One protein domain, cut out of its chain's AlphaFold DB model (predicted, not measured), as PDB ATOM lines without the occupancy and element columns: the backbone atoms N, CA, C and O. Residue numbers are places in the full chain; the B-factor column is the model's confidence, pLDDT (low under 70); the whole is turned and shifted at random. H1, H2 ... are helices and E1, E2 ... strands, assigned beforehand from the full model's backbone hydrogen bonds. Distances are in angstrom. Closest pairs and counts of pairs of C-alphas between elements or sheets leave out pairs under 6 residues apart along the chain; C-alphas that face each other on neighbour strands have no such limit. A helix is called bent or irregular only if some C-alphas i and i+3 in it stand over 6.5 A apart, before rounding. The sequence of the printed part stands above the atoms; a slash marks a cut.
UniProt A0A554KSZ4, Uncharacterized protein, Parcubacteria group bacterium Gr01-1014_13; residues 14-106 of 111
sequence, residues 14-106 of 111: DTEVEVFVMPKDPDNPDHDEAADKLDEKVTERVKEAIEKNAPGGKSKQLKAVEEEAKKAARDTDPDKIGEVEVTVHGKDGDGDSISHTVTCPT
ATOM      1  N   ASP A  14     241.779 152.836 142.518       91.69
ATOM      2  CA  ASP A  14     242.973 153.418 143.154       91.69
ATOM      3  C   ASP A  14     243.302 154.820 142.613       91.69
ATOM      4  O   ASP A  14     244.433 155.102 142.223       91.69
ATOM      5  N   THR A  15     242.277 155.669 142.483       92.50
ATOM      6  CA  THR A  15     242.416 156.938 141.773       92.50
ATOM      7  C   THR A  15     243.150 157.969 142.620       92.50
ATOM      8  O   THR A  15     242.744 158.260 143.745       92.50
ATOM      9  N   GLU A  16     244.199 158.548 142.055       94.69
ATOM     10  CA  GLU A  16     244.977 159.639 142.627       94.69
ATOM     11  C   GLU A  16     244.856 160.851 141.705       94.69
ATOM     12  O   GLU A  16     244.911 160.731 140.479       94.69
ATOM     13  N   VAL A  17     244.599 162.011 142.301       95.06
ATOM     14  CA  VAL A  17     244.380 163.264 141.582       95.06
ATOM     15  C   VAL A  17     245.483 164.215 141.993       95.06
ATOM     16  O   VAL A  17     245.572 164.576 143.165       95.06
ATOM     17  N   GLU A  18     246.278 164.622 141.017       96.00
ATOM     18  CA  GLU A  18     247.273 165.671 141.141       96.00
ATOM     19  C   GLU A  18     246.768 166.887 140.369       96.00
ATOM     20  O   GLU A  18     246.411 166.796 139.192       96.00
ATOM     21  N   VAL A  19     246.698 168.027 141.039       95.69
ATOM     22  CA  VAL A  19     246.386 169.303 140.405       95.69
ATOM     23  C   VAL A  19     247.633 170.164 140.494       95.69
ATOM     24  O   VAL A  19     248.386 170.104 141.462       95.69
ATOM     25  N   PHE A  20     247.886 170.909 139.429       95.50
ATOM     26  CA  PHE A  20     248.950 171.885 139.387       95.50
ATOM     27  C   PHE A  20     248.412 173.167 138.767       95.50
ATOM     28  O   PHE A  20     247.997 173.205 137.609       95.50
ATOM     29  N   VAL A  21     248.394 174.232 139.560       96.12
ATOM     30  CA  VAL A  21     247.951 175.550 139.112       96.12
ATOM     31  C   VAL A  21     249.169 176.441 138.962       96.12
ATOM     32  O   VAL A  21     249.865 176.718 139.934       96.12
ATOM     33  N   MET A  22     249.416 176.918 137.746       95.12
ATOM     34  CA  MET A  22     250.523 177.831 137.482       95.12
ATOM     35  C   MET A  22     250.059 179.279 137.654       95.12
ATOM     36  O   MET A  22     249.255 179.754 136.837       95.12
ATOM     37  N   PRO A  23     250.552 180.018 138.667       95.75
ATOM     38  CA  PRO A  23     250.328 181.452 138.742       95.75
ATOM     39  C   PRO A  23     250.996 182.144 137.549       95.75
ATOM     40  O   PRO A  23     252.045 181.728 137.059       95.75
ATOM     41  N   LYS A  24     250.392 183.236 137.080       93.62
ATOM     42  CA  LYS A  24     250.924 184.045 135.974       93.62
ATOM     43  C   LYS A  24     252.204 184.789 136.358       93.62
ATOM     44  O   LYS A  24     253.037 185.062 135.501       93.62
ATOM     45  N   ASP A  25     252.333 185.110 137.643       94.06
ATOM     46  CA  ASP A  25     253.512 185.736 138.237       94.06
ATOM     47  C   ASP A  25     253.796 185.055 139.588       94.06
ATOM     48  O   ASP A  25     253.118 185.363 140.568       94.06
ATOM     49  N   PRO A  26     254.733 184.092 139.653       90.56
ATOM     50  CA  PRO A  26     255.034 183.358 140.883       90.56
ATOM     51  C   PRO A  26     255.736 184.217 141.947       90.56
ATOM     52  O   PRO A  26     255.760 183.834 143.112       90.56
ATOM     53  N   ASP A  27     256.296 185.375 141.579       94.94
ATOM     54  CA  ASP A  27     256.906 186.300 142.540       94.94
ATOM     55  C   ASP A  27     255.852 187.203 143.215       94.94
ATOM     56  O   ASP A  27     256.155 187.912 144.183       94.94
ATOM     57  N   ASN A  28     254.603 187.180 142.730       95.25
ATOM     58  CA  ASN A  28     253.495 187.941 143.289       95.25
ATOM     59  C   ASN A  28     252.666 187.083 144.273       95.25
ATOM     60  O   ASN A  28     251.962 186.166 143.843       95.25
ATOM     61  N   PRO A  29     252.651 187.410 145.583       94.88
ATOM     62  CA  PRO A  29     251.930 186.618 146.582       94.88
ATOM     63  C   PRO A  29     250.411 186.579 146.355       94.88
ATOM     64  O   PRO A  29     249.766 185.610 146.740       94.88
ATOM     65  N   ASP A  30     249.821 187.593 145.711       95.62
ATOM     66  CA  ASP A  30     248.391 187.582 145.368       95.62
ATOM     67  C   ASP A  30     248.059 186.555 144.267       95.62
ATOM     68  O   ASP A  30     246.914 186.106 144.165       95.62
ATOM     69  N   HIS A  31     249.029 186.222 143.410       95.50
ATOM     70  CA  HIS A  31     248.875 185.233 142.340       95.50
ATOM     71  C   HIS A  31     249.111 183.824 142.883       95.50
ATOM     72  O   HIS A  31     248.335 182.924 142.574       95.50
ATOM     73  N   ASP A  32     250.128 183.666 143.732       94.69
ATOM     74  CA  ASP A  32     250.422 182.429 144.463       94.69
ATOM     75  C   ASP A  32     249.233 182.006 145.345       94.69
ATOM     76  O   ASP A  32     248.689 180.918 145.182       94.69
ATOM     77  N   GLU A  33     248.687 182.926 146.153       95.62
ATOM     78  CA  GLU A  33     247.501 182.647 146.976       95.62
ATOM     79  C   GLU A  33     246.269 182.293 146.119       95.62
ATOM     80  O   GLU A  33     245.425 181.479 146.509       95.62
ATOM     81  N   ALA A  34     246.133 182.911 144.941       95.06
ATOM     82  CA  ALA A  34     245.066 182.565 144.008       95.06
ATOM     83  C   ALA A  34     245.255 181.156 143.422       95.06
ATOM     84  O   ALA A  34     244.254 180.461 143.223       95.06
ATOM     85  N   ALA A  35     246.499 180.742 143.166       95.62
ATOM     86  CA  ALA A  35     246.830 179.417 142.661       95.62
ATOM     87  C   ALA A  35     246.534 178.341 143.710       95.62
ATOM     88  O   ALA A  35     245.777 177.423 143.407       95.62
ATOM     89  N   ASP A  36     246.985 178.522 144.954       95.56
ATOM     90  CA  ASP A  36     246.716 177.604 146.073       95.56
ATOM     91  C   ASP A  36     245.213 177.406 146.316       95.56
ATOM     92  O   ASP A  36     244.709 176.289 146.460       95.56
ATOM     93  N   LYS A  37     244.446 178.505 146.321       95.31
ATOM     94  CA  LYS A  37     242.984 178.446 146.489       95.31
ATOM     95  C   LYS A  37     242.298 177.734 145.330       95.31
ATOM     96  O   LYS A  37     241.244 177.119 145.522       95.31
ATOM     97  N   LEU A  38     242.823 177.886 144.115       95.31
ATOM     98  CA  LEU A  38     242.280 177.203 142.951       95.31
ATOM     99  C   LEU A  38     242.635 175.717 142.992       95.31
ATOM    100  O   LEU A  38     241.747 174.911 142.744       95.31
ATOM    101  N   ASP A  39     243.865 175.368 143.357       95.19
ATOM    102  CA  ASP A  39     244.352 173.994 143.477       95.19
ATOM    103  C   ASP A  39     243.465 173.151 144.403       95.19
ATOM    104  O   ASP A  39     242.877 172.157 143.963       95.19
ATOM    105  N   GLU A  40     243.246 173.614 145.641       95.50
ATOM    106  CA  GLU A  40     242.402 172.919 146.623       95.50
ATOM    107  C   GLU A  40     240.981 172.713 146.072       95.50
ATOM    108  O   GLU A  40     240.395 171.627 146.129       95.50
ATOM    109  N   LYS A  41     240.430 173.761 145.455       95.50
ATOM    110  CA  LYS A  41     239.074 173.757 144.908       95.50
ATOM    111  C   LYS A  41     238.926 172.838 143.698       95.50
ATOM    112  O   LYS A  41     237.871 172.218 143.539       95.50
ATOM    113  N   VAL A  42     239.916 172.792 142.812       95.69
ATOM    114  CA  VAL A  42     239.909 171.927 141.626       95.69
ATOM    115  C   VAL A  42     240.089 170.479 142.046       95.69
ATOM    116  O   VAL A  42     239.323 169.637 141.584       95.69
ATOM    117  N   THR A  43     240.998 170.202 142.979       95.69
ATOM    118  CA  THR A  43     241.222 168.860 143.525       95.69
ATOM    119  C   THR A  43     239.927 168.248 144.058       95.69
ATOM    120  O   THR A  43     239.552 167.144 143.656       95.69
ATOM    121  N   GLU A  44     239.191 168.975 144.901       96.00
ATOM    122  CA  GLU A  44     237.924 168.487 145.465       96.00
ATOM    123  C   GLU A  44     236.847 168.279 144.387       96.00
ATOM    124  O   GLU A  44     236.152 167.261 144.378       96.00
ATOM    125  N   ARG A  45     236.736 169.204 143.424       95.75
ATOM    126  CA  ARG A  45     235.780 169.084 142.308       95.75
ATOM    127  C   ARG A  45     236.074 167.888 141.414       95.75
ATOM    128  O   ARG A  45     235.149 167.189 141.008       95.75
ATOM    129  N   VAL A  46     237.346 167.657 141.105       95.81
ATOM    130  CA  VAL A  46     237.786 166.547 140.259       95.81
ATOM    131  C   VAL A  46     237.529 165.214 140.961       95.81
ATOM    132  O   VAL A  46     236.972 164.309 140.339       95.81
ATOM    133  N   LYS A  47     237.833 165.100 142.261       95.19
ATOM    134  CA  LYS A  47     237.505 163.905 143.057       95.19
ATOM    135  C   LYS A  47     236.002 163.619 143.063       95.19
ATOM    136  O   LYS A  47     235.595 162.516 142.698       95.19
ATOM    137  N   GLU A  48     235.172 164.624 143.355       95.94
ATOM    138  CA  GLU A  48     233.710 164.472 143.333       95.94
ATOM    139  C   GLU A  48     233.210 164.061 141.936       95.94
ATOM    140  O   GLU A  48     232.342 163.194 141.796       95.94
ATOM    141  N   ALA A  49     233.778 164.646 140.876       95.50
ATOM    142  CA  ALA A  49     233.443 164.310 139.500       95.50
ATOM    143  C   ALA A  49     233.791 162.852 139.157       95.50
ATOM    144  O   ALA A  49     232.979 162.173 138.523       95.50
ATOM    145  N   ILE A  50     234.945 162.347 139.596       93.56
ATOM    146  CA  ILE A  50     235.356 160.949 139.408       93.56
ATOM    147  C   ILE A  50     234.387 160.004 140.129       93.56
ATOM    148  O   ILE A  50     233.896 159.053 139.517       93.56
ATOM    149  N   GLU A  51     234.054 160.269 141.393       93.38
ATOM    150  CA  GLU A  51     233.146 159.417 142.175       93.38
ATOM    151  C   GLU A  51     231.729 159.407 141.590       93.38
ATOM    152  O   GLU A  51     231.138 158.351 141.348       93.38
ATOM    153  N   LYS A  52     231.196 160.589 141.266       95.19
ATOM    154  CA  LYS A  52     229.861 160.752 140.679       95.19
ATOM    155  C   LYS A  52     229.724 160.069 139.319       95.19
ATOM    156  O   LYS A  52     228.626 159.643 138.949       95.19
ATOM    157  N   ASN A  53     230.815 159.982 138.560       94.12
ATOM    158  CA  ASN A  53     230.827 159.382 137.230       94.12
ATOM    159  C   ASN A  53     231.309 157.925 137.200       94.12
ATOM    160  O   ASN A  53     231.248 157.322 136.129       94.12
ATOM    161  N   ALA A  54     231.665 157.324 138.343       91.06
ATOM    162  CA  ALA A  54     232.045 155.912 138.434       91.06
ATOM    163  C   ALA A  54     231.030 154.934 137.792       91.06
ATOM    164  O   ALA A  54     231.463 154.025 137.082       91.06
ATOM    165  N   PRO A  55     229.693 155.122 137.900       90.00
ATOM    166  CA  PRO A  55     228.727 154.240 137.233       90.00
ATOM    167  C   PRO A  55     228.784 154.268 135.697       90.00
ATOM    168  O   PRO A  55     228.174 153.424 135.050       90.00
ATOM    169  N   GLY A  56     229.443 155.270 135.106       88.38
ATOM    170  CA  GLY A  56     229.608 155.398 133.658       88.38
ATOM    171  C   GLY A  56     230.964 154.945 133.124       88.38
ATOM    172  O   GLY A  56     231.211 155.162 131.941       88.38
ATOM    173  N   GLY A  57     231.819 154.361 133.969       91.69
ATOM    174  CA  GLY A  57     233.129 153.846 133.574       91.69
ATOM    175  C   GLY A  57     234.238 154.890 133.478       91.69
ATOM    176  O   GLY A  57     233.996 156.097 133.610       91.69
ATOM    177  N   LYS A  58     235.470 154.415 133.232       91.62
ATOM    178  CA  LYS A  58     236.683 155.252 133.184       91.62
ATOM    179  C   LYS A  58     236.557 156.419 132.204       91.62
ATOM    180  O   LYS A  58     236.876 157.547 132.560       91.62
ATOM    181  N   SER A  59     236.002 156.207 131.017       92.00
ATOM    182  CA  SER A  59     235.817 157.228 129.984       92.00
ATOM    183  C   SER A  59     234.936 158.375 130.465       92.00
ATOM    184  O   SER A  59     235.210 159.539 130.173       92.00
ATOM    185  N   LYS A  60     233.876 158.078 131.228       93.56
ATOM    186  CA  LYS A  60     233.005 159.122 131.778       93.56
ATOM    187  C   LYS A  60     233.685 159.878 132.917       93.56
ATOM    188  O   LYS A  60     233.487 161.084 133.025       93.56
ATOM    189  N   GLN A  61     234.484 159.192 133.732       94.69
ATOM    190  CA  GLN A  61     235.284 159.824 134.782       94.69
ATOM    191  C   GLN A  61     236.326 160.769 134.180       94.69
ATOM    192  O   GLN A  61     236.313 161.948 134.510       94.69
ATOM    193  N   LEU A  62     237.137 160.303 133.224       93.81
ATOM    194  CA  LEU A  62     238.146 161.120 132.541       93.81
ATOM    195  C   LEU A  62     237.529 162.325 131.823       93.81
ATOM    196  O   LEU A  62     238.029 163.440 131.931       93.81
ATOM    197  N   LYS A  63     236.383 162.141 131.161       95.19
ATOM    198  CA  LYS A  63     235.664 163.265 130.555       95.19
ATOM    199  C   LYS A  63     235.190 164.284 131.595       95.19
ATOM    200  O   LYS A  63     235.210 165.480 131.330       95.19
ATOM    201  N   ALA A  64     234.741 163.829 132.762       95.62
ATOM    202  CA  ALA A  64     234.324 164.728 133.831       95.62
ATOM    203  C   ALA A  64     235.513 165.502 134.426       95.62
ATOM    204  O   ALA A  64     235.369 166.689 134.706       95.62
ATOM    205  N   VAL A  65     236.681 164.861 134.546       95.50
ATOM    206  CA  VAL A  65     237.952 165.510 134.919       95.50
ATOM    207  C   VAL A  65     238.285 166.625 133.928       95.50
ATOM    208  O   VAL A  65     238.526 167.756 134.338       95.50
ATOM    209  N   GLU A  66     238.240 166.329 132.625       95.75
ATOM    210  CA  GLU A  66     238.527 167.302 131.567       95.75
ATOM    211  C   GLU A  66     237.583 168.515 131.626       95.75
ATOM    212  O   GLU A  66     238.024 169.660 131.522       95.75
ATOM    213  N   GLU A  67     236.284 168.280 131.824       95.88
ATOM    214  CA  GLU A  67     235.290 169.351 131.942       95.88
ATOM    215  C   GLU A  67     235.517 170.218 133.191       95.88
ATOM    216  O   GLU A  67     235.424 171.445 133.101       95.88
ATOM    217  N   GLU A  68     235.847 169.621 134.342       95.75
ATOM    218  CA  GLU A  68     236.146 170.381 135.562       95.75
ATOM    219  C   GLU A  68     237.454 171.176 135.439       95.75
ATOM    220  O   GLU A  68     237.478 172.344 135.830       95.75
ATOM    221  N   ALA A  69     238.502 170.613 134.824       94.94
ATOM    222  CA  ALA A  69     239.756 171.321 134.547       94.94
ATOM    223  C   ALA A  69     239.529 172.538 133.632       94.94
ATOM    224  O   ALA A  69     239.908 173.665 133.964       94.94
ATOM    225  N   LYS A  70     238.805 172.350 132.520       94.50
ATOM    226  CA  LYS A  70     238.434 173.439 131.598       94.50
ATOM    227  C   LYS A  70     237.597 174.509 132.281       94.50
ATOM    228  O   LYS A  70     237.790 175.703 132.056       94.50
ATOM    229  N   LYS A  71     236.640 174.094 133.108       94.50
ATOM    230  CA  LYS A  71     235.793 175.010 133.869       94.50
ATOM    231  C   LYS A  71     236.606 175.801 134.887       94.50
ATOM    232  O   LYS A  71     236.382 176.998 135.016       94.50
ATOM    233  N   ALA A  72     237.561 175.173 135.565       93.75
ATOM    234  CA  ALA A  72     238.457 175.849 136.493       93.75
ATOM    235  C   ALA A  72     239.314 176.912 135.800       93.75
ATOM    236  O   ALA A  72     239.339 178.056 136.253       93.75
ATOM    237  N   ALA A  73     239.928 176.566 134.667       93.00
ATOM    238  CA  ALA A  73     240.698 177.512 133.862       93.00
ATOM    239  C   ALA A  73     239.836 178.662 133.309       93.00
ATOM    240  O   ALA A  73     240.310 179.784 133.163       93.00
ATOM    241  N   ARG A  74     238.550 178.411 133.031       92.38
ATOM    242  CA  ARG A  74     237.600 179.431 132.563       92.38
ATOM    243  C   ARG A  74     237.082 180.351 133.672       92.38
ATOM    244  O   ARG A  74     236.833 181.525 133.407       92.38
ATOM    245  N   ASP A  75     236.816 179.802 134.854       91.81
ATOM    246  CA  ASP A  75     236.201 180.517 135.978       91.81
ATOM    247  C   ASP A  75     237.233 181.282 136.825       91.81
ATOM    248  O   ASP A  75     236.848 182.073 137.690       91.81
ATOM    249  N   THR A  76     238.529 181.025 136.618       92.31
ATOM    250  CA  THR A  76     239.611 181.733 137.306       92.31
ATOM    251  C   THR A  76     239.943 183.077 136.652       92.31
ATOM    252  O   THR A  76     239.454 183.413 135.575       92.31
ATOM    253  N   ASP A  77     240.766 183.864 137.339       91.38
ATOM    254  CA  ASP A  77     241.268 185.147 136.863       91.38
ATOM    255  C   ASP A  77     242.506 184.932 135.963       91.38
ATOM    256  O   ASP A  77     243.559 184.536 136.477       91.38
ATOM    257  N   PRO A  78     242.413 185.175 134.639       91.94
ATOM    258  CA  PRO A  78     243.520 184.963 133.705       91.94
ATOM    259  C   PRO A  78     244.651 185.995 133.849       91.94
ATOM    260  O   PRO A  78     245.690 185.855 133.201       91.94
ATOM    261  N   ASP A  79     244.470 187.037 134.667       92.44
ATOM    262  CA  ASP A  79     245.542 187.964 135.033       92.44
ATOM    263  C   ASP A  79     246.375 187.435 136.210       92.44
ATOM    264  O   ASP A  79     247.528 187.834 136.370       92.44
ATOM    265  N   LYS A  80     245.829 186.495 136.996       93.19
ATOM    266  CA  LYS A  80     246.501 185.896 138.161       93.19
ATOM    267  C   LYS A  80     247.023 184.495 137.909       93.19
ATOM    268  O   LYS A  80     248.102 184.154 138.380       93.19
ATOM    269  N   ILE A  81     246.270 183.690 137.169       96.06
ATOM    270  CA  ILE A  81     246.585 182.292 136.867       96.06
ATOM    271  C   ILE A  81     246.903 182.185 135.384       96.06
ATOM    272  O   ILE A  81     246.156 182.734 134.580       96.06
ATOM    273  N   GLY A  82     247.981 181.495 135.018       93.69
ATOM    274  CA  GLY A  82     248.352 181.245 133.622       93.69
ATOM    275  C   GLY A  82     247.792 179.929 133.084       93.69
ATOM    276  O   GLY A  82     247.311 179.867 131.952       93.69
ATOM    277  N   GLU A  83     247.814 178.876 133.901       95.56
ATOM    278  CA  GLU A  83     247.440 177.532 133.465       95.56
ATOM    279  C   GLU A  83     246.915 176.683 134.625       95.56
ATOM    280  O   GLU A  83     247.318 176.855 135.777       95.56
ATOM    281  N   VAL A  84     246.003 175.764 134.307       96.25
ATOM    282  CA  VAL A  84     245.540 174.706 135.207       96.25
ATOM    283  C   VAL A  84     245.849 173.366 134.557       96.25
ATOM    284  O   VAL A  84     245.330 173.057 133.484       96.25
ATOM    285  N   GLU A  85     246.668 172.563 135.218       97.00
ATOM    286  CA  GLU A  85     246.959 171.189 134.846       97.00
ATOM    287  C   GLU A  85     246.329 170.237 135.865       97.00
ATOM    288  O   GLU A  85     246.396 170.446 137.073       97.00
ATOM    289  N   VAL A  86     245.670 169.194 135.370       97.19
ATOM    290  CA  VAL A  86     245.072 168.145 136.195       97.19
ATOM    291  C   VAL A  86     245.547 166.805 135.674       97.19
ATOM    292  O   VAL A  86     245.272 166.455 134.526       97.19
ATOM    293  N   THR A  87     246.212 166.042 136.529       96.00
ATOM    294  CA  THR A  87     246.634 164.676 136.248       96.00
ATOM    295  C   THR A  87     245.851 163.706 137.120       96.00
ATOM    296  O   THR A  87     245.739 163.859 138.334       96.00
ATOM    297  N   VAL A  88     245.277 162.689 136.484       95.69
ATOM    298  CA  VAL A  88     244.567 161.608 137.158       95.69
ATOM    299  C   VAL A  88     245.287 160.305 136.891       95.69
ATOM    300  O   VAL A  88     245.408 159.861 135.746       95.69
ATOM    301  N   HIS A  89     245.723 159.680 137.974       94.81
ATOM    302  CA  HIS A  89     246.277 158.342 137.988       94.81
ATOM    303  C   HIS A  89     245.233 157.361 138.499       94.81
ATOM    304  O   HIS A  89     244.413 157.688 139.350       94.81
ATOM    305  N   GLY A  90     245.260 156.137 137.997       94.06
ATOM    306  CA  GLY A  90     244.438 155.059 138.527       94.06
ATOM    307  C   GLY A  90     244.733 153.755 137.818       94.06
ATOM    308  O   GLY A  90     245.639 153.678 136.992       94.06
ATOM    309  N   LYS A  91     243.956 152.725 138.122       93.44
ATOM    310  CA  LYS A  91     243.973 151.458 137.390       93.44
ATOM    311  C   LYS A  91     242.660 151.259 136.675       93.44
ATOM    312  O   LYS A  91     241.611 151.607 137.213       93.44
ATOM    313  N   ASP A  92     242.699 150.696 135.480       89.00
ATOM    314  CA  ASP A  92     241.471 150.263 134.840       89.00
ATOM    315  C   ASP A  92     240.971 148.921 135.376       89.00
ATOM    316  O   ASP A  92     241.492 148.335 136.327       89.00
ATOM    317  N   GLY A  93     239.890 148.451 134.766       81.94
ATOM    318  CA  GLY A  93     239.216 147.229 135.148       81.94
ATOM    319  C   GLY A  93     239.997 145.931 134.968       81.94
ATOM    320  O   GLY A  93     239.518 144.895 135.448       81.94
ATOM    321  N   ASP A  94     241.133 145.994 134.278       87.06
ATOM    322  CA  ASP A  94     242.068 144.898 134.039       87.06
ATOM    323  C   ASP A  94     243.300 145.009 134.959       87.06
ATOM    324  O   ASP A  94     244.097 144.077 135.067       87.06
ATOM    325  N   GLY A  95     243.392 146.109 135.717       87.06
ATOM    326  CA  GLY A  95     244.472 146.400 136.654       87.06
ATOM    327  C   GLY A  95     245.629 147.177 136.030       87.06
ATOM    328  O   GLY A  95     246.630 147.394 136.718       87.06
ATOM    329  N   ASP A  96     245.501 147.607 134.771       91.94
ATOM    330  CA  ASP A  96     246.519 148.389 134.081       91.94
ATOM    331  C   ASP A  96     246.511 149.836 134.574       91.94
ATOM    332  O   ASP A  96     245.462 150.481 134.666       91.94
ATOM    333  N   SER A  97     247.696 150.362 134.885       93.81
ATOM    334  CA  SER A  97     247.847 151.752 135.305       93.81
ATOM    335  C   SER A  97     247.539 152.703 134.150       93.81
ATOM    336  O   SER A  97     248.143 152.628 133.080       93.81
ATOM    337  N   ILE A  98     246.651 153.655 134.406       92.31
ATOM    338  CA  ILE A  98     246.310 154.757 133.517       92.31
ATOM    339  C   ILE A  98     246.804 156.058 134.142       92.31
ATOM    340  O   ILE A  98     246.672 156.279 135.345       92.31
ATOM    341  N   SER A  99     247.362 156.921 133.296       94.88
ATOM    342  CA  SER A  99     247.635 158.320 133.603       94.88
ATOM    343  C   SER A  99     246.954 159.183 132.549       94.88
ATOM    344  O   SER A  99     247.099 158.924 131.350       94.88
ATOM    345  N   HIS A 100     246.195 160.179 132.987       93.81
ATOM    346  CA  HIS A 100     245.524 161.122 132.109       93.81
ATOM    347  C   HIS A 100     245.778 162.546 132.586       93.81
ATOM    348  O   HIS A 100     245.329 162.918 133.667       93.81
ATOM    349  N   THR A 101     246.471 163.330 131.765       96.38
ATOM    350  CA  THR A 101     246.793 164.732 132.044       96.38
ATOM    351  C   THR A 101     245.980 165.637 131.131       96.38
ATOM    352  O   THR A 101     245.936 165.433 129.915       96.38
ATOM    353  N   VAL A 102     245.349 166.644 131.726       95.62
ATOM    354  CA  VAL A 102     244.599 167.692 131.042       95.62
ATOM    355  C   VAL A 102     245.214 169.031 131.407       95.62
ATOM    356  O   VAL A 102     245.165 169.444 132.561       95.62
ATOM    357  N   THR A 103     245.729 169.731 130.404       95.69
ATOM    358  CA  THR A 103     246.323 171.060 130.560       95.69
ATOM    359  C   THR A 103     245.404 172.099 129.924       95.69
ATOM    360  O   THR A 103     245.013 171.975 128.760       95.69
ATOM    361  N   CYS A 104     245.008 173.105 130.701       94.31
ATOM    362  CA  CYS A 104     244.059 174.140 130.305       94.31
ATOM    363  C   CYS A 104     244.650 175.537 130.560       94.31
ATOM    364  O   CYS A 104     244.658 175.984 131.712       94.31
ATOM    365  N   PRO A 105     245.098 176.258 129.516       93.31
ATOM    366  CA  PRO A 105     245.506 177.650 129.665       93.31
ATOM    367  C   PRO A 105     244.295 178.518 130.026       93.31
ATOM    368  O   PRO A 105     243.184 178.307 129.529       93.31
ATOM    369  N   THR A 106     244.504 179.501 130.898       91.31
ATOM    370  CA  THR A 106     243.463 180.460 131.312       91.31
ATOM    371  C   THR A 106     243.316 181.606 130.310       91.31
ATOM    372  O   THR A 106     242.257 182.233 130.206       91.31
TER     373      THR A 106
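Overview. This is residues 14 to 106 of the 111 residues of an uncharacterized protein of Parcubacteria group bacterium Gr01-1014_13 (UniProt A0A554KSZ4). A narrow three-stranded sheet is covered on one face by a long helix, H1, folded back into two arms along the strands; the other face is bare. The 93 printed residues run E1 H1 E2 E3, class mixed, sheet order E1 E2 E3, antiparallel. The whole is a compact rod, radius of gyration of the C-alphas 13.7 A, spanning 45 by 20 by 18 A.

Arrangement. Inner strand E2, residues 81 to 91, is antiparallel to E1, residues 14 to 23, with N 18 and O 87 2.8 A apart, within hydrogen-bond range, and to E3, residues 97 to 105, its hairpin partner, with N 86 and O 102 at 2.9 A. H1, residues 29 to 75, one helix by its hydrogen bonds, is bent: C-alphas 55 and 58 are 9.0 A apart. Arms H1a, 29 to 55, and H1b, 58 to 75, touch, closest C-alphas Ile 50 and Gln 61, 4.8 A, running opposite ways at a shallow tilt of 27 degrees. Two layers form, both arms on the same face: H1a over E1 and, only just, with 3 C-alphas, E2; H1b over E2 and E3. H1a is irregular, C-alphas 52 and 55 being 7.5 A apart. O i to N i+4 pairs are within range throughout H1b, and 22 of 23 in H1a.

Along the chain. E1 begins at C-alpha 14 (242.973, 153.418, 143.154); E3 ends at C-alpha 105 (245.506, 177.650, 129.665). H1a measures 40.9 A, E2 30.9 A.

Size, cuts and confidence. The printed part has no cut, its three links are tight, and no printed residue is under 70 in pLDDT.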